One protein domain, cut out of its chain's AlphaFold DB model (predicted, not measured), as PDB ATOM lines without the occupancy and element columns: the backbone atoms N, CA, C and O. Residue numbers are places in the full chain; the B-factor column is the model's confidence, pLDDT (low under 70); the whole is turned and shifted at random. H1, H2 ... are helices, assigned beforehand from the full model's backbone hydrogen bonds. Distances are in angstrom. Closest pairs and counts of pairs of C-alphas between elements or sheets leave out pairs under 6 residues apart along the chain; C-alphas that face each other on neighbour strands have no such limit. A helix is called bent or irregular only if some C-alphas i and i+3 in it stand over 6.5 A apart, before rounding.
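Overview. This is residues 560 to 660 and 683 to 775 of the 856 residues of a protein of Diaphorina citri (UniProt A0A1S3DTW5). A loose, elongated cluster of helices is built round H8b, the second arm of a bent helix: H7 packs on one side of it, H6 and H4 on the other, and H1 reaches it with residues 564 to 565. Residues 588 to 593 stick out at one end of the long axis, and residues 635 to 641 and 643 to 649 at the other. The printed part has 194 residues with nine named helices, H1 to H9 in chain order, and no named strand; the class is all helix. It is only just loose, close to compact, with a radius of gyration of the C-alphas of 19.8 A, and spans 69 by 38 by 35 A.

Along the chain. H1, residues 564 to 587, begins with C-alpha 564 at (26.204, -28.418, 17.057) and is 35.4 A long. H2 is residues 594 to 599 and H3 residues 605 to 608. H4, residues 612 to 633, is 31.8 A long. H5 is residues 647 to 660. H6, residues 683 to 698, begins at (41.983, -19.996, 3.997) and is 22.6 A long; H7, residues 707 to 726, is 28.2 A long. H8, residues 735 to 761, was assigned as one helix by its hydrogen bonds but is bent, with C-alphas 743 and 746 7.4 A apart; its arms are H8a, residues 735 to 743, and H8b, residues 746 to 761, 22.4 A long. H9, residues 766 to 772, ends with C-alpha 772 at (24.805, -25.753, 20.472).

Arrangement. H8 is the hub, touching five helices. H8b touches H7, with closest C-alphas Ser 717 and Ala 752 4.4 A apart, opposite ways at 37 degrees, only just a steep tilt. It touches H6 at a shallow tilt of 20 degrees, the same way, closest at the C-alphas of Gly 684 and Ser 747, 5.0 A. H4 and H6 touch over 48 pairs of C-alphas within 8 A, closest at Leu 623 and Gly 689, 4.2 A. H1 touches H4 with residues 565 to 576 alone, opposite ways at a shallow tilt of 29 degrees; the closest C-alphas, of Ser 572 and Ser 613, are 4.9 A apart. H9 touches H1, closest at the C-alphas of Gly 567 and Leu 772, 4.1 A. H3 touches H1 and H7, while H2, H5 and H8a touch no helix. Every O i to N i+4 pair is within hydrogen-bond range in H2, H5, H6, H7, H8a, H8b and H9, against 19 of 20 in H1 and 17 of 18 in H4; H3 is too short for one.

Size, cuts and confidence. The C-alphas farthest apart, of Asp 590 and Lys 643, are 69.7 A apart. Residues 661 to 682 are not printed, and C-alphas 660 and 683 are 15.9 A apart across the cut. The link from H4 to H5 is long, 13 residues. The mean pLDDT of the printed part is 84.2; residue 560 and residues 632 to 660 are under 70.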
ATOM      1  N   ASP A 560      23.010 -38.443   9.705       59.66
ATOM      2  CA  ASP A 560      23.890 -37.969   8.647       59.66
ATOM      3  C   ASP A 560      24.489 -36.548   8.862       59.66
ATOM      4  O   ASP A 560      25.286 -36.116   8.023       59.66
ATOM      5  N   THR A 561      24.136 -35.826   9.939       72.75
ATOM      6  CA  THR A 561      24.476 -34.399  10.183       72.75
ATOM      7  C   THR A 561      24.929 -34.102  11.622       72.75
ATOM      8  O   THR A 561      24.369 -34.643  12.568       72.75
ATOM      9  N   ILE A 562      25.910 -33.201  11.798       85.62
ATOM     10  CA  ILE A 562      26.476 -32.820  13.110       85.62
ATOM     11  C   ILE A 562      25.587 -31.749  13.788       85.62
ATOM     12  O   ILE A 562      25.535 -30.627  13.279       85.62
ATOM     13  N   PRO A 563      24.930 -32.021  14.936       88.00
ATOM     14  CA  PRO A 563      23.914 -31.118  15.493       88.00
ATOM     15  C   PRO A 563      24.433 -29.741  15.930       88.00
ATOM     16  O   PRO A 563      23.771 -28.731  15.703       88.00
ATOM     17  N   THR A 564      25.634 -29.669  16.515       90.62
ATOM     18  CA  THR A 564      26.204 -28.418  17.057       90.62
ATOM     19  C   THR A 564      26.529 -27.363  16.004       90.62
ATOM     20  O   THR A 564      26.612 -26.176  16.318       90.62
ATOM     21  N   VAL A 565      26.654 -27.770  14.737       90.62
ATOM     22  CA  VAL A 565      26.840 -26.853  13.605       90.62
ATOM     23  C   VAL A 565      25.635 -25.917  13.445       90.62
ATOM     24  O   VAL A 565      25.807 -24.783  12.997       90.62
ATOM     25  N   HIS A 566      24.437 -26.343  13.862       90.38
ATOM     26  CA  HIS A 566      23.252 -25.488  13.831       90.38
ATOM     27  C   HIS A 566      23.348 -24.326  14.827       90.38
ATOM     28  O   HIS A 566      23.135 -23.174  14.444       90.38
ATOM     29  N   GLY A 567      23.747 -24.595  16.075       92.75
ATOM     30  CA  GLY A 567      23.942 -23.548  17.076       92.75
ATOM     31  C   GLY A 567      25.017 -22.541  16.674       92.75
ATOM     32  O   GLY A 567      24.781 -21.337  16.757       92.75
ATOM     33  N   PHE A 568      26.158 -23.004  16.146       93.75
ATOM     34  CA  PHE A 568      27.201 -22.092  15.667       93.75
ATOM     35  C   PHE A 568      26.720 -21.167  14.539       93.75
ATOM     36  O   PHE A 568      27.045 -19.982  14.569       93.75
ATOM     37  N   ARG A 569      25.938 -21.666  13.568       92.25
ATOM     38  CA  ARG A 569      25.360 -20.834  12.493       92.25
ATOM     39  C   ARG A 569      24.435 -19.753  13.049       92.25
ATOM     40  O   ARG A 569      24.618 -18.584  12.729       92.25
ATOM     41  N   ALA A 570      23.481 -20.136  13.899       93.06
ATOM     42  CA  ALA A 570      22.496 -19.209  14.455       93.06
ATOM     43  C   ALA A 570      23.150 -18.116  15.325       93.06
ATOM     44  O   ALA A 570      22.842 -16.934  15.163       93.06
ATOM     45  N   LEU A 571      24.095 -18.498  16.194       94.69
ATOM     46  CA  LEU A 571      24.824 -17.565  17.061       94.69
ATOM     47  C   LEU A 571      25.767 -16.650  16.265       94.69
ATOM     48  O   LEU A 571      25.793 -15.445  16.507       94.69
ATOM     49  N   SER A 572      26.493 -17.184  15.277       95.00
ATOM     50  CA  SER A 572      27.389 -16.369  14.439       95.00
ATOM     51  C   SER A 572      26.606 -15.395  13.559       95.00
ATOM     52  O   SER A 572      27.035 -14.259  13.398       95.00
ATOM     53  N   MET A 573      25.432 -15.784  13.048       94.69
ATOM     54  CA  MET A 573      24.552 -14.873  12.308       94.69
ATOM     55  C   MET A 573      24.045 -13.730  13.196       94.69
ATOM     56  O   MET A 573      24.067 -12.577  12.777       94.69
ATOM     57  N   ALA A 574      23.639 -14.017  14.438       95.88
ATOM     58  CA  ALA A 574      23.248 -12.971  15.386       95.88
ATOM     59  C   ALA A 574      24.413 -12.013  15.708       95.88
ATOM     60  O   ALA A 574      24.202 -10.809  15.838       95.88
ATOM     61  N   TRP A 575      25.649 -12.521  15.765       96.44
ATOM     62  CA  TRP A 575      26.851 -11.706  15.963       96.44
ATOM     63  C   TRP A 575      27.198 -10.841  14.734       96.44
ATOM     64  O   TRP A 575      27.533  -9.669  14.904       96.44
ATOM     65  N   VAL A 576      27.030 -11.357  13.506       94.94
ATOM     66  CA  VAL A 576      27.121 -10.559  12.262       94.94
ATOM     67  C   VAL A 576      26.099  -9.419  12.274       94.94
ATOM     68  O   VAL A 576      26.466  -8.273  12.020       94.94
ATOM     69  N   VAL A 577      24.838  -9.712  12.627       95.94
ATOM     70  CA  VAL A 577      23.787  -8.687  12.747       95.94
ATOM     71  C   VAL A 577      24.197  -7.615  13.756       95.94
ATOM     72  O   VAL A 577      24.174  -6.445  13.401       95.94
ATOM     73  N   LEU A 578      24.659  -7.983  14.959       94.88
ATOM     74  CA  LEU A 578      25.121  -7.021  15.971       94.88
ATOM     75  C   LEU A 578      26.263  -6.124  15.458       94.88
ATOM     76  O   LEU A 578      26.233  -4.910  15.660       94.88
ATOM     77  N   GLY A 579      27.253  -6.704  14.772       92.31
ATOM     78  CA  GLY A 579      28.361  -5.951  14.180       92.31
ATOM     79  C   GLY A 579      27.882  -4.924  13.151       92.31
ATOM     80  O   GLY A 579      28.263  -3.755  13.217       92.31
ATOM     81  N   HIS A 580      26.997  -5.331  12.237       93.75
ATOM     82  CA  HIS A 580      26.455  -4.443  11.208       93.75
ATOM     83  C   HIS A 580      25.462  -3.408  11.767       93.75
ATOM     84  O   HIS A 580      25.528  -2.254  11.344       93.75
ATOM     85  N   THR A 581      24.635  -3.752  12.768       93.19
ATOM     86  CA  THR A 581      23.814  -2.787  13.526       93.19
ATOM     87  C   THR A 581      24.689  -1.652  14.048       93.19
ATOM     88  O   THR A 581      24.393  -0.488  13.794       93.19
ATOM     89  N   CYS A 582      25.783  -1.986  14.737       90.75
ATOM     90  CA  CYS A 582      26.704  -1.009  15.307       90.75
ATOM     91  C   CYS A 582      27.378  -0.147  14.227       90.75
ATOM     92  O   CYS A 582      27.301   1.077  14.299       90.75
ATOM     93  N   ILE A 583      27.989  -0.760  13.206       89.50
ATOM     94  CA  ILE A 583      28.688  -0.038  12.124       89.50
ATOM     95  C   ILE A 583      27.759   0.959  11.416       89.50
ATOM     96  O   ILE A 583      28.153   2.097  11.161       89.50
ATOM     97  N   ILE A 584      26.519   0.553  11.128       89.69
ATOM     98  CA  ILE A 584      25.525   1.411  10.476       89.69
ATOM     99  C   ILE A 584      25.030   2.494  11.444       89.69
ATOM    100  O   ILE A 584      24.934   3.651  11.045       89.69
ATOM    101  N   ALA A 585      24.773   2.159  12.713       89.75
ATOM    102  CA  ALA A 585      24.311   3.120  13.712       89.75
ATOM    103  C   ALA A 585      25.289   4.294  13.890       89.75
ATOM    104  O   ALA A 585      24.853   5.439  13.802       89.75
ATOM    105  N   PHE A 586      26.594   4.040  14.068       89.31
ATOM    106  CA  PHE A 586      27.580   5.122  14.247       89.31
ATOM    107  C   PHE A 586      27.685   6.047  13.027       89.31
ATOM    108  O   PHE A 586      27.878   7.246  13.204       89.31
ATOM    109  N   LYS A 587      27.526   5.524  11.800       87.94
ATOM    110  CA  LYS A 587      27.618   6.334  10.572       87.94
ATOM    111  C   LYS A 587      26.476   7.352  10.436       87.94
ATOM    112  O   LYS A 587      26.676   8.381   9.804       87.94
ATOM    113  N   TYR A 588      25.304   7.081  11.011       89.06
ATOM    114  CA  TYR A 588      24.101   7.919  10.881       89.06
ATOM    115  C   TYR A 588      23.644   8.501  12.232       89.06
ATOM    116  O   TYR A 588      22.448   8.666  12.496       89.06
ATOM    117  N   ALA A 589      24.619   8.792  13.094       90.62
ATOM    118  CA  ALA A 589      24.428   9.377  14.411       90.62
ATOM    119  C   ALA A 589      24.752  10.880  14.435       90.62
ATOM    120  O   ALA A 589      25.647  11.338  13.726       90.62
ATOM    121  N   ASP A 590      24.084  11.637  15.307       91.12
ATOM    122  CA  ASP A 590      24.507  13.004  15.658       91.12
ATOM    123  C   ASP A 590      25.711  13.008  16.628       91.12
ATOM    124  O   ASP A 590      26.422  14.005  16.746       91.12
ATOM    125  N   ASN A 591      25.975  11.870  17.276       92.50
ATOM    126  CA  ASN A 591      27.066  11.652  18.215       92.50
ATOM    127  C   ASN A 591      28.042  10.567  17.719       92.50
ATOM    128  O   ASN A 591      28.375   9.639  18.452       92.50
ATOM    129  N   MET A 592      28.496  10.652  16.463       88.75
ATOM    130  CA  MET A 592      29.399   9.660  15.850       88.75
ATOM    131  C   MET A 592      30.668   9.371  16.683       88.75
ATOM    132  O   MET A 592      31.104   8.217  16.731       88.75
ATOM    133  N   GLU A 593      31.224  10.356  17.402       87.25
ATOM    134  CA  GLU A 593      32.411  10.153  18.254       87.25
ATOM    135  C   GLU A 593      32.116   9.292  19.502       87.25
ATOM    136  O   GLU A 593      33.040   8.768  20.128       87.25
ATOM    137  N   TYR A 594      30.838   9.016  19.816       88.75
ATOM    138  CA  TYR A 594      30.435   8.000  20.799       88.75
ATOM    139  C   TYR A 594      31.050   6.625  20.495       88.75
ATOM    140  O   TYR A 594      31.298   5.846  21.417       88.75
ATOM    141  N   ARG A 595      31.379   6.349  19.221       88.81
ATOM    142  CA  ARG A 595      32.175   5.186  18.811       88.81
ATOM    143  C   ARG A 595      33.490   5.082  19.586       88.81
ATOM    144  O   ARG A 595      33.825   3.986  20.013       88.81
ATOM    145  N   ILE A 596      34.225   6.181  19.772       86.94
ATOM    146  CA  ILE A 596      35.515   6.174  20.484       86.94
ATOM    147  C   ILE A 596      35.284   5.807  21.952       86.94
ATOM    148  O   ILE A 596      35.900   4.870  22.452       86.94
ATOM    149  N   VAL A 597      34.311   6.460  22.596       87.56
ATOM    150  CA  VAL A 597      33.942   6.216  24.003       87.56
ATOM    151  C   VAL A 597      33.567   4.751  24.244       87.56
ATOM    152  O   VAL A 597      34.015   4.154  25.218       87.56
ATOM    153  N   VAL A 598      32.784   4.128  23.353       87.25
ATOM    154  CA  VAL A 598      32.468   2.697  23.501       87.25
ATOM    155  C   VAL A 598      33.599   1.776  23.046       87.25
ATOM    156  O   VAL A 598      33.643   0.642  23.498       87.25
ATOM    157  N   GLN A 599      34.542   2.211  22.208       85.19
ATOM    158  CA  GLN A 599      35.702   1.383  21.850       85.19
ATOM    159  C   GLN A 599      36.688   1.185  23.009       85.19
ATOM    160  O   GLN A 599      37.414   0.189  23.000       85.19
ATOM    161  N   GLU A 600      36.651   2.054  24.022       85.50
ATOM    162  CA  GLU A 600      37.336   1.872  25.308       85.50
ATOM    163  C   GLU A 600      36.591   0.920  26.268       85.50
ATOM    164  O   GLU A 600      37.162   0.480  27.261       85.50
ATOM    165  N   GLU A 601      35.344   0.526  25.981       88.31
ATOM    166  CA  GLU A 601      34.592  -0.414  26.821       88.31
ATOM    167  C   GLU A 601      35.035  -1.866  26.580       88.31
ATOM    168  O   GLU A 601      35.064  -2.370  25.449       88.31
ATOM    169  N   PHE A 602      35.301  -2.599  27.664       89.94
ATOM    170  CA  PHE A 602      35.730  -4.002  27.608       89.94
ATOM    171  C   PHE A 602      34.731  -4.910  26.866       89.94
ATOM    172  O   PHE A 602      35.124  -5.747  26.055       89.94
ATOM    173  N   ILE A 603      33.424  -4.729  27.089       89.19
ATOM    174  CA  ILE A 603      32.379  -5.542  26.440       89.19
ATOM    175  C   ILE A 603      32.273  -5.242  24.937       89.19
ATOM    176  O   ILE A 603      31.963  -6.136  24.146       89.19
ATOM    177  N   PHE A 604      32.586  -4.016  24.508       88.69
ATOM    178  CA  PHE A 604      32.505  -3.624  23.101       88.69
ATOM    179  C   PHE A 604      33.588  -4.284  22.232       88.69
ATOM    180  O   PHE A 604      33.461  -4.317  21.009       88.69
ATOM    181  N   GLN A 605      34.603  -4.922  22.827       89.75
ATOM    182  CA  GLN A 605      35.565  -5.728  22.067       89.75
ATOM    183  C   GLN A 605      34.909  -6.913  21.340       89.75
ATOM    184  O   GLN A 605      35.388  -7.321  20.284       89.75
ATOM    185  N   VAL A 606      33.749  -7.388  21.816       91.81
ATOM    186  CA  VAL A 606      32.894  -8.343  21.085       91.81
ATOM    187  C   VAL A 606      32.388  -7.750  19.762       91.81
ATOM    188  O   VAL A 606      32.260  -8.472  18.778       91.81
ATOM    189  N   VAL A 607      32.125  -6.441  19.703       90.50
ATOM    190  CA  VAL A 607      31.692  -5.738  18.482       90.50
ATOM    191  C   VAL A 607      32.892  -5.411  17.588       90.50
ATOM    192  O   VAL A 607      32.841  -5.699  16.395       90.50
ATOM    193  N   ASN A 608      33.994  -4.891  18.149       86.25
ATOM    194  CA  ASN A 608      35.232  -4.624  17.395       86.25
ATOM    195  C   ASN A 608      35.754  -5.885  16.683       86.25
ATOM    196  O   ASN A 608      36.058  -5.849  15.493       86.25
ATOM    197  N   ASN A 609      35.814  -7.013  17.398       89.12
ATOM    198  CA  ASN A 609      36.316  -8.289  16.887       89.12
ATOM    199  C   ASN A 609      35.206  -9.187  16.300       89.12
ATOM    200  O   ASN A 609      35.376 -10.401  16.177       89.12
ATOM    201  N   ALA A 610      34.070  -8.610  15.880       88.50
ATOM    202  CA  ALA A 610      32.971  -9.354  15.256       88.50
ATOM    203  C   ALA A 610      33.356 -10.049  13.933       88.50
ATOM    204  O   ALA A 610      32.638 -10.930  13.462       88.50
ATOM    205  N   THR A 611      34.511  -9.721  13.346       87.25
ATOM    206  CA  THR A 611      35.077 -10.375  12.154       87.25
ATOM    207  C   THR A 611      35.307 -11.883  12.319       87.25
ATOM    208  O   THR A 611      35.259 -12.594  11.310       87.25
ATOM    209  N   PHE A 612      35.483 -12.386  13.549       92.50
ATOM    210  CA  PHE A 612      35.609 -13.822  13.852       92.50
ATOM    211  C   PHE A 612      34.295 -14.614  13.692       92.50
ATOM    212  O   PHE A 612      34.311 -15.831  13.477       92.50
ATOM    213  N   SER A 613      33.135 -13.945  13.713       93.38
ATOM    214  CA  SER A 613      31.845 -14.583  13.393       93.38
ATOM    215  C   SER A 613      31.853 -15.202  11.986       93.38
ATOM    216  O   SER A 613      31.364 -16.313  11.783       93.38
ATOM    217  N   VAL A 614      32.506 -14.533  11.030       89.81
ATOM    218  CA  VAL A 614      32.641 -14.966   9.633       89.81
ATOM    219  C   VAL A 614      33.613 -16.144   9.492       89.81
ATOM    220  O   VAL A 614      33.355 -17.065   8.715       89.81
ATOM    221  N   ASP A 615      34.675 -16.207  10.299       92.75
ATOM    222  CA  ASP A 615      35.597 -17.357  10.303       92.75
ATOM    223  C   ASP A 615      34.912 -18.641  10.776       92.75
ATOM    224  O   ASP A 615      35.207 -19.728  10.275       92.75
ATOM    225  N   THR A 616      33.934 -18.515  11.675       94.50
ATOM    226  CA  THR A 616      33.071 -19.628  12.095       94.50
ATOM    227  C   THR A 616      32.289 -20.201  10.906       94.50
ATOM    228  O   THR A 616      32.194 -21.422  10.768       94.50
ATOM    229  N   PHE A 617      31.800 -19.358   9.986       91.19
ATOM    230  CA  PHE A 617      31.145 -19.808   8.750       91.19
ATOM    231  C   PHE A 617      32.120 -20.465   7.757       91.19
ATOM    232  O   PHE A 617      31.775 -21.502   7.179       91.19
ATOM    233  N   PHE A 618      33.341 -19.942   7.588       90.25
ATOM    234  CA  PHE A 618      34.373 -20.586   6.757       90.25
ATOM    235  C   PHE A 618      34.777 -21.961   7.309       90.25
ATOM    236  O   PHE A 618      34.776 -22.952   6.572       90.25
ATOM    237  N   PHE A 619      35.033 -22.054   8.614       94.12
ATOM    238  CA  PHE A 619      35.334 -23.306   9.308       94.12
ATOM    239  C   PHE A 619      34.199 -24.339   9.168       94.12
ATOM    240  O   PHE A 619      34.447 -25.481   8.777       94.12
ATOM    241  N   ILE A 620      32.940 -23.939   9.387       90.69
ATOM    242  CA  ILE A 620      31.760 -24.804   9.194       90.69
ATOM    243  C   ILE A 620      31.624 -25.282   7.747       90.69
ATOM    244  O   ILE A 620      31.243 -26.430   7.508       90.69
ATOM    245  N   SER A 621      31.926 -24.420   6.780       86.56
ATOM    246  CA  SER A 621      31.843 -24.766   5.361       86.56
ATOM    247  C   SER A 621      32.862 -25.848   5.004       86.56
ATOM    248  O   SER A 621      32.494 -26.855   4.402       86.56
ATOM    249  N   GLY A 622      34.112 -25.705   5.460       84.62
ATOM    250  CA  GLY A 622      35.146 -26.727   5.288       84.62
ATOM    251  C   GLY A 622      34.802 -28.050   5.984       84.62
ATOM    252  O   GLY A 622      34.897 -29.120   5.377       84.62
ATOM    253  N   LEU A 623      34.326 -27.968   7.232       87.69
ATOM    254  CA  LEU A 623      33.870 -29.100   8.046       87.69
ATOM    255  C   LEU A 623      32.800 -29.928   7.326       87.69
ATOM    256  O   LEU A 623      32.962 -31.138   7.159       87.69
ATOM    257  N   LEU A 624      31.717 -29.279   6.890       84.12
ATOM    258  CA  LEU A 624      30.584 -29.952   6.258       84.12
ATOM    259  C   LEU A 624      30.934 -30.508   4.877       84.12
ATOM    260  O   LEU A 624      30.535 -31.631   4.576       84.12
ATOM    261  N   VAL A 625      31.685 -29.767   4.051       78.94
ATOM    262  CA  VAL A 625      32.112 -30.246   2.724       78.94
ATOM    263  C   VAL A 625      32.948 -31.517   2.866       78.94
ATOM    264  O   VAL A 625      32.628 -32.521   2.236       78.94
ATOM    265  N   SER A 626      33.950 -31.511   3.750       79.88
ATOM    266  CA  SER A 626      34.810 -32.669   4.021       79.88
ATOM    267  C   SER A 626      34.018 -33.864   4.570       79.88
ATOM    268  O   SER A 626      34.024 -34.947   3.979       79.88
ATOM    269  N   PHE A 627      33.256 -33.659   5.651       82.12
ATOM    270  CA  PHE A 627      32.493 -34.722   6.313       82.12
ATOM    271  C   PHE A 627      31.444 -35.362   5.391       82.12
ATOM    272  O   PHE A 627      31.322 -36.587   5.345       82.12
ATOM    273  N   LEU A 628      30.700 -34.560   4.620       73.94
ATOM    274  CA  LEU A 628      29.683 -35.076   3.697       73.94
ATOM    275  C   LEU A 628      30.299 -35.723   2.451       73.94
ATOM    276  O   LEU A 628      29.759 -36.726   1.983       73.94
ATOM    277  N   TYR A 629      31.422 -35.211   1.937       76.00
ATOM    278  CA  TYR A 629      32.127 -35.801   0.796       76.00
ATOM    279  C   TYR A 629      32.622 -37.215   1.112       76.00
ATOM    280  O   TYR A 629      32.179 -38.175   0.476       76.00
ATOM    281  N   PHE A 630      33.457 -37.374   2.146       72.44
ATOM    282  CA  PHE A 630      34.015 -38.683   2.494       72.44
ATOM    283  C   PHE A 630      32.925 -39.695   2.864       72.44
ATOM    284  O   PHE A 630      32.974 -40.844   2.429       72.44
ATOM    285  N   ARG A 631      31.875 -39.263   3.573       71.25
ATOM    286  CA  ARG A 631      30.748 -40.126   3.968       71.25
ATOM    287  C   ARG A 631      29.741 -40.401   2.837       71.25
ATOM    288  O   ARG A 631      28.900 -41.290   2.975       71.25
ATOM    289  N   THR A 632      29.840 -39.688   1.711       65.69
ATOM    290  CA  THR A 632      29.162 -40.025   0.445       65.69
ATOM    291  C   THR A 632      30.001 -41.015  -0.361       65.69
ATOM    292  O   THR A 632      29.469 -42.028  -0.813       65.69
ATOM    293  N   ILE A 633      31.317 -40.797  -0.450       65.62
ATOM    294  CA  ILE A 633      32.261 -41.746  -1.053       65.62
ATOM    295  C   ILE A 633      32.230 -43.105  -0.343       65.62
ATOM    296  O   ILE A 633      32.193 -44.122  -1.020       65.62
ATOM    297  N   ALA A 634      32.107 -43.146   0.985       59.31
ATOM    298  CA  ALA A 634      31.956 -44.381   1.766       59.31
ATOM    299  C   ALA A 634      30.706 -45.216   1.418       59.31
ATOM    300  O   ALA A 634      30.628 -46.398   1.752       59.31
ATOM    301  N   LYS A 635      29.696 -44.604   0.781       56.59
ATOM    302  CA  LYS A 635      28.467 -45.276   0.322       56.59
ATOM    303  C   LYS A 635      28.600 -45.804  -1.117       56.59
ATOM    304  O   LYS A 635      27.729 -46.543  -1.575       56.59
ATOM    305  N   ILE A 636      29.687 -45.458  -1.807       55.62
ATOM    306  CA  ILE A 636      30.125 -46.015  -3.089       55.62
ATOM    307  C   ILE A 636      31.211 -47.059  -2.779       55.62
ATOM    308  O   ILE A 636      32.051 -46.846  -1.911       55.62
ATOM    309  N   ASP A 637      31.225 -48.199  -3.476       48.53
ATOM    310  CA  ASP A 637      32.240 -49.245  -3.256       48.53
ATOM    311  C   ASP A 637      33.583 -48.885  -3.925       48.53
ATOM    312  O   ASP A 637      34.039 -49.491  -4.899       48.53
ATOM    313  N   VAL A 638      34.202 -47.817  -3.417       51.09
ATOM    314  CA  VAL A 638      35.454 -47.244  -3.926       51.09
ATOM    315  C   VAL A 638      36.648 -48.167  -3.680       51.09
ATOM    316  O   VAL A 638      37.648 -48.043  -4.379       51.09
ATOM    317  N   HIS A 639      36.524 -49.188  -2.823       46.94
ATOM    318  CA  HIS A 639      37.551 -50.222  -2.647       46.94
ATOM    319  C   HIS A 639      37.838 -51.009  -3.949       46.94
ATOM    320  O   HIS A 639      38.889 -51.647  -4.082       46.94
ATOM    321  N   ARG A 640      36.931 -50.922  -4.935       46.69
ATOM    322  CA  ARG A 640      37.098 -51.431  -6.305       46.69
ATOM    323  C   ARG A 640      37.809 -50.463  -7.267       46.69
ATOM    324  O   ARG A 640      38.269 -50.921  -8.309       46.69
ATOM    325  N   LEU A 641      37.909 -49.168  -6.937       47.81
ATOM    326  CA  LEU A 641      38.606 -48.129  -7.716       47.81
ATOM    327  C   LEU A 641      39.985 -47.764  -7.137       47.81
ATOM    328  O   LEU A 641      40.950 -47.696  -7.891       47.81
ATOM    329  N   THR A 642      40.127 -47.606  -5.816       48.16
ATOM    330  CA  THR A 642      41.396 -47.209  -5.156       48.16
ATOM    331  C   THR A 642      42.495 -48.275  -5.190       48.16
ATOM    332  O   THR A 642      43.560 -48.097  -4.608       48.16
ATOM    333  N   LYS A 643      42.304 -49.373  -5.929       46.41
ATOM    334  CA  LYS A 643      43.300 -50.441  -6.096       46.41
ATOM    335  C   LYS A 643      44.499 -50.053  -6.986       46.41
ATOM    336  O   LYS A 643      45.326 -50.913  -7.276       46.41
ATOM    337  N   VAL A 644      44.575 -48.798  -7.443       49.56
ATOM    338  CA  VAL A 644      45.585 -48.305  -8.400       49.56
ATOM    339  C   VAL A 644      46.464 -47.184  -7.829       49.56
ATOM    340  O   VAL A 644      47.587 -47.018  -8.300       49.56
ATOM    341  N   THR A 645      46.019 -46.423  -6.821       48.84
ATOM    342  CA  THR A 645      46.725 -45.200  -6.401       48.84
ATOM    343  C   THR A 645      46.839 -45.013  -4.884       48.84
ATOM    344  O   THR A 645      45.906 -45.247  -4.122       48.84
ATOM    345  N   GLY A 646      48.028 -44.584  -4.441       66.25
ATOM    346  CA  GLY A 646      48.344 -44.303  -3.036       66.25
ATOM    347  C   GLY A 646      48.124 -42.841  -2.625       66.25
ATOM    348  O   GLY A 646      47.449 -42.078  -3.312       66.25
ATOM    349  N   PHE A 647      48.756 -42.442  -1.514       57.19
ATOM    350  CA  PHE A 647      48.616 -41.134  -0.846       57.19
ATOM    351  C   PHE A 647      48.603 -39.916  -1.793       57.19
ATOM    352  O   PHE A 647      47.747 -39.049  -1.654       57.19
ATOM    353  N   ALA A 648      49.476 -39.891  -2.808       53.00
ATOM    354  CA  ALA A 648      49.543 -38.813  -3.799       53.00
ATOM    355  C   ALA A 648      48.228 -38.590  -4.576       53.00
ATOM    356  O   ALA A 648      47.909 -37.454  -4.913       53.00
ATOM    357  N   SER A 649      47.434 -39.639  -4.820       58.28
ATOM    358  CA  SER A 649      46.114 -39.513  -5.453       58.28
ATOM    359  C   SER A 649      45.054 -39.007  -4.488       58.28
ATOM    360  O   SER A 649      44.181 -38.273  -4.920       58.28
ATOM    361  N   GLY A 650      45.153 -39.321  -3.193       59.62
ATOM    362  CA  GLY A 650      44.327 -38.665  -2.178       59.62
ATOM    363  C   GLY A 650      44.611 -37.162  -2.122       59.62
ATOM    364  O   GLY A 650      43.683 -36.364  -2.052       59.62
ATOM    365  N   CYS A 651      45.880 -36.761  -2.246       62.25
ATOM    366  CA  CYS A 651      46.266 -35.352  -2.352       62.25
ATOM    367  C   CYS A 651      45.820 -34.704  -3.676       62.25
ATOM    368  O   CYS A 651      45.390 -33.555  -3.660       62.25
ATOM    369  N   LEU A 652      45.877 -35.413  -4.810       55.62
ATOM    370  CA  LEU A 652      45.413 -34.900  -6.108       55.62
ATOM    371  C   LEU A 652      43.885 -34.845  -6.226       55.62
ATOM    372  O   LEU A 652      43.376 -33.896  -6.808       55.62
ATOM    373  N   GLU A 653      43.138 -35.782  -5.636       56.12
ATOM    374  CA  GLU A 653      41.682 -35.662  -5.482       56.12
ATOM    375  C   GLU A 653      41.325 -34.531  -4.512       56.12
ATOM    376  O   GLU A 653      40.376 -33.798  -4.759       56.12
ATOM    377  N   PHE A 654      42.101 -34.327  -3.443       59.03
ATOM    378  CA  PHE A 654      41.895 -33.226  -2.502       59.03
ATOM    379  C   PHE A 654      42.127 -31.858  -3.154       59.03
ATOM    380  O   PHE A 654      41.229 -31.020  -3.153       59.03
ATOM    381  N   VAL A 655      43.299 -31.639  -3.758       62.38
ATOM    382  CA  VAL A 655      43.627 -30.405  -4.493       62.38
ATOM    383  C   VAL A 655      42.711 -30.244  -5.707       62.38
ATOM    384  O   VAL A 655      42.250 -29.142  -5.978       62.38
ATOM    385  N   GLY A 656      42.374 -31.341  -6.388       53.16
ATOM    386  CA  GLY A 656      41.441 -31.365  -7.509       53.16
ATOM    387  C   GLY A 656      39.999 -31.050  -7.117       53.16
ATOM    388  O   GLY A 656      39.308 -30.414  -7.901       53.16
ATOM    389  N   LEU A 657      39.538 -31.411  -5.914       51.03
ATOM    390  CA  LEU A 657      38.191 -31.097  -5.422       51.03
ATOM    391  C   LEU A 657      38.111 -29.712  -4.780       51.03
ATOM    392  O   LEU A 657      37.107 -29.022  -4.949       51.03
ATOM    393  N   VAL A 658      39.166 -29.281  -4.085       53.53
ATOM    394  CA  VAL A 658      39.335 -27.889  -3.651       53.53
ATOM    395  C   VAL A 658      39.339 -26.981  -4.885       53.53
ATOM    396  O   VAL A 658      38.521 -26.071  -4.959       53.53
ATOM    397  N   GLY A 659      40.158 -27.295  -5.892       54.47
ATOM    398  CA  GLY A 659      40.201 -26.607  -7.182       54.47
ATOM    399  C   GLY A 659      38.868 -26.660  -7.927       54.47
ATOM    400  O   GLY A 659      38.329 -25.617  -8.264       54.47
ATOM    401  N   TYR A 660      38.271 -27.840  -8.116       46.59
ATOM    402  CA  TYR A 660      36.959 -27.983  -8.761       46.59
ATOM    403  C   TYR A 660      35.872 -27.168  -8.049       46.59
ATOM    404  O   TYR A 660      35.035 -26.572  -8.713       46.59
ATOM    405  N   LEU A 683      41.760 -18.594   4.372       83.25
ATOM    406  CA  LEU A 683      41.983 -19.996   3.997       83.25
ATOM    407  C   LEU A 683      42.271 -20.901   5.213       83.25
ATOM    408  O   LEU A 683      41.851 -22.058   5.226       83.25
ATOM    409  N   GLY A 684      42.936 -20.375   6.250       89.00
ATOM    410  CA  GLY A 684      43.250 -21.096   7.492       89.00
ATOM    411  C   GLY A 684      42.021 -21.747   8.149       89.00
ATOM    412  O   GLY A 684      41.970 -22.980   8.220       89.00
ATOM    413  N   PRO A 685      40.997 -20.968   8.558       92.69
ATOM    414  CA  PRO A 685      39.718 -21.487   9.044       92.69
ATOM    415  C   PRO A 685      39.106 -22.606   8.197       92.69
ATOM    416  O   PRO A 685      38.676 -23.629   8.737       92.69
ATOM    417  N   TYR A 686      39.100 -22.444   6.872       88.19
ATOM    418  CA  TYR A 686      38.523 -23.414   5.941       88.19
ATOM    419  C   TYR A 686      39.302 -24.743   5.922       88.19
ATOM    420  O   TYR A 686      38.699 -25.812   6.042       88.19
ATOM    421  N   LEU A 687      40.640 -24.695   5.863       89.62
ATOM    422  CA  LEU A 687      41.505 -25.884   5.910       89.62
ATOM    423  C   LEU A 687      41.433 -26.615   7.259       89.62
ATOM    424  O   LEU A 687      41.418 -27.851   7.297       89.62
ATOM    425  N   ILE A 688      41.334 -25.876   8.367       94.75
ATOM    426  CA  ILE A 688      41.130 -26.450   9.706       94.75
ATOM    427  C   ILE A 688      39.770 -27.159   9.768       94.75
ATOM    428  O   ILE A 688      39.702 -28.312  10.194       94.75
ATOM    429  N   GLY A 689      38.707 -26.531   9.254       93.19
ATOM    430  CA  GLY A 689      37.384 -27.146   9.127       93.19
ATOM    431  C   GLY A 689      37.421 -28.457   8.342       93.19
ATOM    432  O   GLY A 689      36.976 -29.492   8.840       93.19
ATOM    433  N   ILE A 690      38.028 -28.445   7.150       87.12
ATOM    434  CA  ILE A 690      38.203 -29.642   6.310       87.12
ATOM    435  C   ILE A 690      38.925 -30.765   7.069       87.12
ATOM    436  O   ILE A 690      38.500 -31.924   7.009       87.12
ATOM    437  N   SER A 691      39.980 -30.420   7.808       90.62
ATOM    438  CA  SER A 691      40.775 -31.365   8.599       90.62
ATOM    439  C   SER A 691      39.940 -32.023   9.703       90.62
ATOM    440  O   SER A 691      39.970 -33.244   9.854       90.62
ATOM    441  N   VAL A 692      39.121 -31.246  10.425       93.12
ATOM    442  CA  VAL A 692      38.186 -31.777  11.434       93.12
ATOM    443  C   VAL A 692      37.127 -32.678  10.795       93.12
ATOM    444  O   VAL A 692      36.835 -33.745  11.333       93.12
ATOM    445  N   GLY A 693      36.590 -32.303   9.631       88.00
ATOM    446  CA  GLY A 693      35.603 -33.113   8.908       88.00
ATOM    447  C   GLY A 693      36.141 -34.494   8.520       88.00
ATOM    448  O   GLY A 693      35.436 -35.495   8.667       88.00
ATOM    449  N   TRP A 694      37.417 -34.568   8.125       85.38
ATOM    450  CA  TRP A 694      38.107 -35.828   7.838       85.38
ATOM    451  C   TRP A 694      38.386 -36.644   9.107       85.38
ATOM    452  O   TRP A 694      38.169 -37.855   9.106       85.38
ATOM    453  N   ILE A 695      38.811 -35.999  10.202       87.81
ATOM    454  CA  ILE A 695      39.032 -36.659  11.502       87.81
ATOM    455  C   ILE A 695      37.732 -37.295  12.015       87.81
ATOM    456  O   ILE A 695      37.731 -38.473  12.378       87.81
ATOM    457  N   LEU A 696      36.622 -36.551  12.016       88.38
ATOM    458  CA  LEU A 696      35.324 -37.041  12.491       88.38
ATOM    459  C   LEU A 696      34.777 -38.172  11.620       88.38
ATOM    460  O   LEU A 696      34.300 -39.166  12.162       88.38
ATOM    461  N   TYR A 697      34.914 -38.067  10.294       84.38
ATOM    462  CA  TYR A 697      34.583 -39.158   9.378       84.38
ATOM    463  C   TYR A 697      35.430 -40.414   9.656       84.38
ATOM    464  O   TYR A 697      34.886 -41.499   9.847       84.38
ATOM    465  N   LYS A 698      36.761 -40.281   9.722       82.50
ATOM    466  CA  LYS A 698      37.687 -41.418   9.880       82.50
ATOM    467  C   LYS A 698      37.550 -42.128  11.232       82.50
ATOM    468  O   LYS A 698      37.921 -43.292  11.348       82.50
ATOM    469  N   THR A 699      37.056 -41.427  12.250       82.00
ATOM    470  CA  THR A 699      36.868 -41.960  13.607       82.00
ATOM    471  C   THR A 699      35.425 -42.375  13.900       82.00
ATOM    472  O   THR A 699      35.154 -42.804  15.018       82.00
ATOM    473  N   ASP A 700      34.508 -42.246  12.933       80.38
ATOM    474  CA  ASP A 700      33.056 -42.439  13.102       80.38
ATOM    475  C   ASP A 700      32.520 -41.720  14.360       80.38
ATOM    476  O   ASP A 700      31.801 -42.274  15.187       80.38
ATOM    477  N   CYS A 701      33.007 -40.488  14.568       81.69
ATOM    478  CA  CYS A 701      32.777 -39.661  15.760       81.69
ATOM    479  C   CYS A 701      33.115 -40.325  17.123       81.69
ATOM    480  O   CYS A 701      32.702 -39.824  18.165       81.69
ATOM    481  N   SER A 702      33.909 -41.402  17.166       81.44
ATOM    482  CA  SER A 702      34.117 -42.259  18.354       81.44
ATOM    483  C   SER A 702      35.513 -42.151  19.013       81.44
ATOM    484  O   SER A 702      36.118 -43.138  19.441       81.44
ATOM    485  N   ILE A 703      36.056 -40.934  19.127       86.88
ATOM    486  CA  ILE A 703      37.395 -40.696  19.701       86.88
ATOM    487  C   ILE A 703      37.385 -40.872  21.226       86.88
ATOM    488  O   ILE A 703      36.793 -40.074  21.944       86.88
ATOM    489  N   LYS A 704      38.117 -41.865  21.746       88.56
ATOM    490  CA  LYS A 704      38.338 -42.027  23.196       88.56
ATOM    491  C   LYS A 704      39.421 -41.063  23.687       88.56
ATOM    492  O   LYS A 704      40.589 -41.217  23.342       88.56
ATOM    493  N   MET A 705      39.039 -40.100  24.523       89.31
ATOM    494  CA  MET A 705      39.934 -39.094  25.102       89.31
ATOM    495  C   MET A 705      40.126 -39.310  26.610       89.31
ATOM    496  O   MET A 705      39.188 -39.665  27.329       89.31
ATOM    497  N   ASN A 706      41.342 -39.072  27.110       92.69
ATOM    498  CA  ASN A 706      41.616 -39.064  28.549       92.69
ATOM    499  C   ASN A 706      41.032 -37.789  29.189       92.69
ATOM    500  O   ASN A 706      41.050 -36.723  28.572       92.69
ATOM    501  N   LYS A 707      40.577 -37.873  30.449       91.19
ATOM    502  CA  LYS A 707      40.017 -36.739  31.207       91.19
ATOM    503  C   LYS A 707      40.943 -35.519  31.187       91.19
ATOM    504  O   LYS A 707      40.465 -34.411  30.977       91.19
ATOM    505  N   LEU A 708      42.255 -35.729  31.333       93.56
ATOM    506  CA  LEU A 708      43.248 -34.652  31.270       93.56
ATOM    507  C   LEU A 708      43.210 -33.910  29.924       93.56
ATOM    508  O   LEU A 708      43.132 -32.690  29.919       93.56
ATOM    509  N   THR A 709      43.200 -34.635  28.801       92.69
ATOM    510  CA  THR A 709      43.162 -34.066  27.440       92.69
ATOM    511  C   THR A 709      41.873 -33.288  27.169       92.69
ATOM    512  O   THR A 709      41.892 -32.274  26.478       92.69
ATOM    513  N   VAL A 710      40.749 -33.753  27.720       93.81
ATOM    514  CA  VAL A 710      39.457 -33.060  27.621       93.81
ATOM    515  C   VAL A 710      39.494 -31.756  28.420       93.81
ATOM    516  O   VAL A 710      39.112 -30.713  27.901       93.81
ATOM    517  N   ILE A 711      40.003 -31.797  29.655       93.88
ATOM    518  CA  ILE A 711      40.126 -30.624  30.530       93.88
ATOM    519  C   ILE A 711      41.074 -29.580  29.922       93.88
ATOM    520  O   ILE A 711      40.691 -28.419  29.787       93.88
ATOM    521  N   THR A 712      42.286 -29.971  29.511       95.12
ATOM    522  CA  THR A 712      43.258 -29.028  28.932       95.12
ATOM    523  C   THR A 712      42.789 -28.463  27.598       95.12
ATOM    524  O   THR A 712      42.977 -27.274  27.357       95.12
ATOM    525  N   GLY A 713      42.128 -29.264  26.757       95.00
ATOM    526  CA  GLY A 713      41.549 -28.795  25.499       95.00
ATOM    527  C   GLY A 713      40.407 -27.791  25.694       95.00
ATOM    528  O   GLY A 713      40.365 -26.787  24.984       95.00
ATOM    529  N   TRP A 714      39.536 -27.988  26.691       95.81
ATOM    530  CA  TRP A 714      38.496 -27.011  27.037       95.81
ATOM    531  C   TRP A 714      39.088 -25.699  27.557       95.81
ATOM    532  O   TRP A 714      38.723 -24.637  27.053       95.81
ATOM    533  N   PHE A 715      40.040 -25.756  28.497       96.19
ATOM    534  CA  PHE A 715      40.724 -24.554  28.989       96.19
ATOM    535  C   PHE A 715      41.474 -23.815  27.873       96.19
ATOM    536  O   PHE A 715      41.334 -22.601  27.762       96.19
ATOM    537  N   LEU A 716      42.205 -24.532  27.012       96.31
ATOM    538  CA  LEU A 716      42.914 -23.941  25.876       96.31
ATOM    539  C   LEU A 716      41.949 -23.301  24.869       96.31
ATOM    540  O   LEU A 716      42.211 -22.202  24.397       96.31
ATOM    541  N   SER A 717      40.819 -23.947  24.572       96.06
ATOM    542  CA  SER A 717      39.820 -23.403  23.642       96.06
ATOM    543  C   SER A 717      39.183 -22.126  24.186       96.06
ATOM    544  O   SER A 717      39.092 -21.137  23.468       96.06
ATOM    545  N   ILE A 718      38.794 -22.112  25.465       95.44
ATOM    546  CA  ILE A 718      38.232 -20.921  26.118       95.44
ATOM    547  C   ILE A 718      39.278 -19.798  26.175       95.44
ATOM    548  O   ILE A 718      38.964 -18.660  25.835       95.44
ATOM    549  N   PHE A 719      40.527 -20.115  26.531       95.69
ATOM    550  CA  PHE A 719      41.630 -19.153  26.550       95.69
ATOM    551  C   PHE A 719      41.913 -18.558  25.163       95.69
ATOM    552  O   PHE A 719      42.107 -17.353  25.053       95.69
ATOM    553  N   LEU A 720      41.878 -19.364  24.096       95.69
ATOM    554  CA  LEU A 720      42.048 -18.880  22.724       95.69
ATOM    555  C   LEU A 720      40.873 -18.003  22.269       95.69
ATOM    556  O   LEU A 720      41.113 -16.921  21.744       95.69
ATOM    557  N   LEU A 721      39.618 -18.409  22.495       94.81
ATOM    558  CA  LEU A 721      38.450 -17.609  22.093       94.81
ATOM    559  C   LEU A 721      38.407 -16.259  22.828       94.81
ATOM    560  O   LEU A 721      38.236 -15.219  22.194       94.81
ATOM    561  N   LEU A 722      38.618 -16.256  24.151       94.12
ATOM    562  CA  LEU A 722      38.687 -15.021  24.938       94.12
ATOM    563  C   LEU A 722      39.933 -14.193  24.588       94.12
ATOM    564  O   LEU A 722      39.847 -12.973  24.499       94.12
ATOM    565  N   GLY A 723      41.072 -14.841  24.334       92.69
ATOM    566  CA  GLY A 723      42.315 -14.186  23.928       92.69
ATOM    567  C   GLY A 723      42.221 -13.493  22.567       92.69
ATOM    568  O   GLY A 723      42.766 -12.407  22.414       92.69
ATOM    569  N   MET A 724      41.489 -14.055  21.599       92.44
ATOM    570  CA  MET A 724      41.251 -13.391  20.310       92.44
ATOM    571  C   MET A 724      40.212 -12.262  20.413       92.44
ATOM    572  O   MET A 724      40.372 -11.232  19.770       92.44
ATOM    573  N   VAL A 725      39.161 -12.404  21.232       91.88
ATOM    574  CA  VAL A 725      38.116 -11.362  21.347       91.88
ATOM    575  C   VAL A 725      38.537 -10.192  22.240       91.88
ATOM    576  O   VAL A 725      38.189  -9.054  21.935       91.88
ATOM    577  N   PHE A 726      39.281 -10.444  23.321       91.81
ATOM    578  CA  PHE A 726      39.623  -9.436  24.334       91.81
ATOM    579  C   PHE A 726      41.129  -9.165  24.478       91.81
ATOM    580  O   PHE A 726      41.497  -8.154  25.063       91.81
ATOM    581  N   GLY A 727      42.022 -10.016  23.959       85.75
ATOM    582  CA  GLY A 727      43.465  -9.927  24.237       85.75
ATOM    583  C   GLY A 727      44.203  -8.735  23.617       85.75
ATOM    584  O   GLY A 727      45.342  -8.480  23.992       85.75
ATOM    585  N   VAL A 728      43.566  -7.996  22.700       82.75
ATOM    586  CA  VAL A 728      44.100  -6.744  22.125       82.75
ATOM    587  C   VAL A 728      43.694  -5.510  22.959       82.75
ATOM    588  O   VAL A 728      44.278  -4.438  22.802       82.75
ATOM    589  N   TYR A 729      42.728  -5.651  23.875       85.81
ATOM    590  CA  TYR A 729      42.168  -4.561  24.681       85.81
ATOM    591  C   TYR A 729      43.242  -3.759  25.431       85.81
ATOM    592  O   TYR A 729      44.050  -4.320  26.169       85.81
ATOM    593  N   GLY A 730      43.244  -2.437  25.236       78.19
ATOM    594  CA  GLY A 730      44.187  -1.515  25.878       78.19
ATOM    595  C   GLY A 730      45.664  -1.713  25.499       78.19
ATOM    596  O   GLY A 730      46.527  -1.124  26.146       78.19
ATOM    597  N   SER A 731      45.980  -2.535  24.488       77.44
ATOM    598  CA  SER A 731      47.360  -2.914  24.154       77.44
ATOM    599  C   SER A 731      47.838  -2.324  22.823       77.44
ATOM    600  O   SER A 731      47.238  -2.530  21.768       77.44
ATOM    601  N   SER A 732      48.972  -1.621  22.853       79.12
ATOM    602  CA  SER A 732      49.702  -1.215  21.652       79.12
ATOM    603  C   SER A 732      50.590  -2.368  21.177       79.12
ATOM    604  O   SER A 732      51.705  -2.575  21.660       79.12
ATOM    605  N   LEU A 733      50.086  -3.160  20.228       81.31
ATOM    606  CA  LEU A 733      50.849  -4.262  19.646       81.31
ATOM    607  C   LEU A 733      52.083  -3.734  18.895       81.31
ATOM    608  O   LEU A 733      51.972  -2.942  17.960       81.31
ATOM    609  N   HIS A 734      53.267  -4.221  19.273       86.62
ATOM    610  CA  HIS A 734      54.500  -4.023  18.510       86.62
ATOM    611  C   HIS A 734      54.322  -4.560  17.072       86.62
ATOM    612  O   HIS A 734      53.672  -5.595  16.912       86.62
ATOM    613  N   PRO A 735      54.912  -3.963  16.015       88.06
ATOM    614  CA  PRO A 735      54.642  -4.370  14.629       88.06
ATOM    615  C   PRO A 735      54.800  -5.875  14.350       88.06
ATOM    616  O   PRO A 735      53.999  -6.454  13.621       88.06
ATOM    617  N   LEU A 736      55.764  -6.541  15.000       87.56
ATOM    618  CA  LEU A 736      55.927  -7.999  14.912       87.56
ATOM    619  C   LEU A 736      54.752  -8.784  15.533       87.56
ATOM    620  O   LEU A 736      54.323  -9.783  14.961       87.56
ATOM    621  N   THR A 737      54.219  -8.353  16.683       82.75
ATOM    622  CA  THR A 737      53.065  -9.020  17.312       82.75
ATOM    623  C   THR A 737      51.755  -8.659  16.617       82.75
ATOM    624  O   THR A 737      50.890  -9.523  16.512       82.75
ATOM    625  N   ALA A 738      51.633  -7.454  16.055       80.94
ATOM    626  CA  ALA A 738      50.521  -7.071  15.183       80.94
ATOM    627  C   ALA A 738      50.488  -7.917  13.894       80.94
ATOM    628  O   ALA A 738      49.443  -8.461  13.538       80.94
ATOM    629  N   ALA A 739      51.638  -8.108  13.236       82.44
ATOM    630  CA  ALA A 739      51.761  -8.976  12.064       82.44
ATOM    631  C   ALA A 739      51.455 -10.447  12.398       82.44
ATOM    632  O   ALA A 739      50.697 -11.098  11.680       82.44
ATOM    633  N   ALA A 740      51.980 -10.963  13.517       86.19
ATOM    634  CA  ALA A 740      51.685 -12.319  13.980       86.19
ATOM    635  C   ALA A 740      50.198 -12.510  14.335       86.19
ATOM    636  O   ALA A 740      49.612 -13.529  13.976       86.19
ATOM    637  N   TYR A 741      49.568 -11.527  14.987       85.75
ATOM    638  CA  TYR A 741      48.135 -11.542  15.287       85.75
ATOM    639  C   TYR A 741      47.296 -11.536  14.003       85.75
ATOM    640  O   TYR A 741      46.425 -12.387  13.842       85.75
ATOM    641  N   SER A 742      47.605 -10.649  13.054       82.19
ATOM    642  CA  SER A 742      46.936 -10.579  11.747       82.19
ATOM    643  C   SER A 742      47.027 -11.907  10.975       82.19
ATOM    644  O   SER A 742      46.018 -12.429  10.505       82.19
ATOM    645  N   ALA A 743      48.212 -12.526  10.929       84.00
ATOM    646  CA  ALA A 743      48.428 -13.781  10.207       84.00
ATOM    647  C   ALA A 743      47.828 -15.027  10.894       84.00
ATOM    648  O   ALA A 743      47.439 -15.976  10.211       84.00
ATOM    649  N   LEU A 744      47.785 -15.071  12.233       89.31
ATOM    650  CA  LEU A 744      47.461 -16.296  12.981       89.31
ATOM    651  C   LEU A 744      46.091 -16.288  13.670       89.31
ATOM    652  O   LEU A 744      45.545 -17.371  13.881       89.31
ATOM    653  N   SER A 745      45.519 -15.131  14.013       90.69
ATOM    654  CA  SER A 745      44.298 -15.038  14.839       90.69
ATOM    655  C   SER A 745      43.110 -15.810  14.257       90.69
ATOM    656  O   SER A 745      42.529 -16.645  14.948       90.69
ATOM    657  N   HIS A 746      42.814 -15.630  12.966       91.00
ATOM    658  CA  HIS A 746      41.771 -16.373  12.246       91.00
ATOM    659  C   HIS A 746      41.970 -17.900  12.341       91.00
ATOM    660  O   HIS A 746      41.027 -18.657  12.587       91.00
ATOM    661  N   SER A 747      43.214 -18.374  12.213       93.69
ATOM    662  CA  SER A 747      43.547 -19.800  12.334       93.69
ATOM    663  C   SER A 747      43.442 -20.301  13.780       93.69
ATOM    664  O   SER A 747      42.947 -21.402  14.014       93.69
ATOM    665  N   LEU A 748      43.853 -19.499  14.766       94.94
ATOM    666  CA  LEU A 748      43.747 -19.825  16.194       94.94
ATOM    667  C   LEU A 748      42.286 -19.887  16.666       94.94
ATOM    668  O   LEU A 748      41.923 -20.804  17.405       94.94
ATOM    669  N   TRP A 749      41.433 -18.983  16.174       96.19
ATOM    670  CA  TRP A 749      39.983 -19.026  16.368       96.19
ATOM    671  C   TRP A 749      39.398 -20.353  15.866       96.19
ATOM    672  O   TRP A 749      38.738 -21.081  16.612       96.19
ATOM    673  N   ALA A 750      39.715 -20.736  14.626       96.25
ATOM    674  CA  ALA A 750      39.250 -21.993  14.048       96.25
ATOM    675  C   ALA A 750      39.824 -23.247  14.740       96.25
ATOM    676  O   ALA A 750      39.134 -24.264  14.803       96.25
ATOM    677  N   LEU A 751      41.035 -23.195  15.309       96.06
ATOM    678  CA  LEU A 751      41.586 -24.281  16.136       96.06
ATOM    679  C   LEU A 751      40.832 -24.451  17.467       96.06
ATOM    680  O   LEU A 751      40.622 -25.582  17.907       96.06
ATOM    681  N   ALA A 752      40.366 -23.364  18.084       96.94
ATOM    682  CA  ALA A 752      39.507 -23.448  19.264       96.94
ATOM    683  C   ALA A 752      38.122 -24.032  18.916       96.94
ATOM    684  O   ALA A 752      37.634 -24.937  19.597       96.94
ATOM    685  N   LEU A 753      37.519 -23.598  17.800       96.44
ATOM    686  CA  LEU A 753      36.281 -24.194  17.278       96.44
ATOM    687  C   LEU A 753      36.444 -25.685  16.933       96.44
ATOM    688  O   LEU A 753      35.544 -26.481  17.207       96.44
ATOM    689  N   ALA A 754      37.595 -26.078  16.378       96.19
ATOM    690  CA  ALA A 754      37.914 -27.460  16.037       96.19
ATOM    691  C   ALA A 754      37.822 -28.392  17.250       96.19
ATOM    692  O   ALA A 754      37.154 -29.426  17.175       96.19
ATOM    693  N   PHE A 755      38.428 -28.015  18.382       95.94
ATOM    694  CA  PHE A 755      38.320 -28.803  19.609       95.94
ATOM    695  C   PHE A 755      36.873 -28.875  20.113       95.94
ATOM    696  O   PHE A 755      36.407 -29.963  20.444       95.94
ATOM    697  N   ILE A 756      36.134 -27.757  20.118       95.69
ATOM    698  CA  ILE A 756      34.738 -27.723  20.589       95.69
ATOM    699  C   ILE A 756      33.850 -28.649  19.745       95.69
ATOM    700  O   ILE A 756      33.083 -29.439  20.301       95.69
ATOM    701  N   VAL A 757      33.975 -28.610  18.413       94.75
ATOM    702  CA  VAL A 757      33.232 -29.504  17.509       94.75
ATOM    703  C   VAL A 757      33.612 -30.966  17.736       94.75
ATOM    704  O   VAL A 757      32.715 -31.810  17.799       94.75
ATOM    705  N   ILE A 758      34.901 -31.282  17.908       94.00
ATOM    706  CA  ILE A 758      35.354 -32.652  18.195       94.00
ATOM    707  C   ILE A 758      34.805 -33.139  19.539       94.00
ATOM    708  O   ILE A 758      34.203 -34.210  19.587       94.00
ATOM    709  N   ALA A 759      34.949 -32.362  20.614       93.81
ATOM    710  CA  ALA A 759      34.476 -32.731  21.945       93.81
ATOM    711  C   ALA A 759      32.954 -32.939  21.969       93.81
ATOM    712  O   ALA A 759      32.476 -33.922  22.532       93.81
ATOM    713  N   CYS A 760      32.182 -32.072  21.305       92.62
ATOM    714  CA  CYS A 760      30.732 -32.239  21.201       92.62
ATOM    715  C   CYS A 760      30.340 -33.477  20.387       92.62
ATOM    716  O   CYS A 760      29.514 -34.264  20.845       92.62
ATOM    717  N   SER A 761      30.974 -33.697  19.232       90.56
ATOM    718  CA  SER A 761      30.668 -34.839  18.354       90.56
ATOM    719  C   SER A 761      31.055 -36.189  18.968       90.56
ATOM    720  O   SER A 761      30.456 -37.201  18.626       90.56
ATOM    721  N   THR A 762      32.037 -36.210  19.876       90.25
ATOM    722  CA  THR A 762      32.570 -37.428  20.520       90.25
ATOM    723  C   THR A 762      31.993 -37.695  21.920       90.25
ATOM    724  O   THR A 762      32.456 -38.587  22.625       90.25
ATOM    725  N   GLY A 763      30.973 -36.934  22.343       88.44
ATOM    726  CA  GLY A 763      30.273 -37.116  23.625       88.44
ATOM    727  C   GLY A 763      30.905 -36.413  24.835       88.44
ATOM    728  O   GLY A 763      30.300 -36.369  25.904       88.44
ATOM    729  N   TYR A 764      32.070 -35.782  24.677       91.38
ATOM    730  CA  TYR A 764      32.766 -35.008  25.719       91.38
ATOM    731  C   TYR A 764      32.317 -33.530  25.802       91.38
ATOM    732  O   TYR A 764      32.960 -32.716  26.469       91.38
ATOM    733  N   GLY A 765      31.228 -33.163  25.118       87.56
ATOM    734  CA  GLY A 765      30.762 -31.777  24.996       87.56
ATOM    735  C   GLY A 765      29.883 -31.245  26.130       87.56
ATOM    736  O   GLY A 765      29.707 -30.033  26.233       87.56
ATOM    737  N   GLY A 766      29.316 -32.127  26.962       89.81
ATOM    738  CA  GLY A 766      28.508 -31.762  28.133       89.81
ATOM    739  C   GLY A 766      27.468 -30.662  27.864       89.81
ATOM    740  O   GLY A 766      26.683 -30.742  26.917       89.81
ATOM    741  N   PHE A 767      27.492 -29.611  28.691       92.44
ATOM    742  CA  PHE A 767      26.609 -28.445  28.570       92.44
ATOM    743  C   PHE A 767      26.727 -27.728  27.215       92.44
ATOM    744  O   PHE A 767      25.711 -27.365  26.627       92.44
ATOM    745  N   VAL A 768      27.944 -27.563  26.680       93.19
ATOM    746  CA  VAL A 768      28.166 -26.827  25.422       93.19
ATOM    747  C   VAL A 768      27.544 -27.565  24.235       93.19
ATOM    748  O   VAL A 768      26.944 -26.933  23.368       93.19
ATOM    749  N   ASN A 769      27.581 -28.903  24.236       93.25
ATOM    750  CA  ASN A 769      26.831 -29.693  23.259       93.25
ATOM    751  C   ASN A 769      25.318 -29.466  23.395       93.25
ATOM    752  O   ASN A 769      24.652 -29.253  22.387       93.25
ATOM    753  N   SER A 770      24.777 -29.460  24.619       92.06
ATOM    754  CA  SER A 770      23.346 -29.206  24.860       92.06
ATOM    755  C   SER A 770      22.901 -27.817  24.384       92.06
ATOM    756  O   SER A 770      21.798 -27.684  23.860       92.06
ATOM    757  N   LEU A 771      23.750 -26.796  24.535       93.50
ATOM    758  CA  LEU A 771      23.481 -25.432  24.079       93.50
ATOM    759  C   LEU A 771      23.547 -25.321  22.547       93.50
ATOM    760  O   LEU A 771      22.631 -24.791  21.925       93.50
ATOM    761  N   LEU A 772      24.601 -25.854  21.923       92.94
ATOM    762  CA  LEU A 772      24.805 -25.753  20.472       92.94
ATOM    763  C   LEU A 772      23.907 -26.696  19.650       92.94
ATOM    764  O   LEU A 772      23.701 -26.453  18.463       92.94
ATOM    765  N   SER A 773      23.367 -27.757  20.257       92.69
ATOM    766  CA  SER A 773      22.356 -28.644  19.653       92.69
ATOM    767  C   SER A 773      20.924 -28.346  20.126       92.69
ATOM    768  O   SER A 773      20.014 -29.149  19.915       92.69
ATOM    769  N   ALA A 774      20.691 -27.190  20.757       92.50
ATOM    770  CA  ALA A 774      19.364 -26.802  21.216       92.50
ATOM    771  C   ALA A 774      18.376 -26.700  20.035       92.50
ATOM    772  O   ALA A 774      18.563 -25.904  19.114       92.50
ATOM    773  N   LYS A 775      17.291 -27.485  20.087       91.12
ATOM    774  CA  LYS A 775      16.295 -27.622  19.003       91.12
ATOM    775  C   LYS A 775      15.685 -26.294  18.538       91.12
ATOM    776  O   LYS A 775      15.333 -26.160  17.370       91.12
TER     777      LYS A 775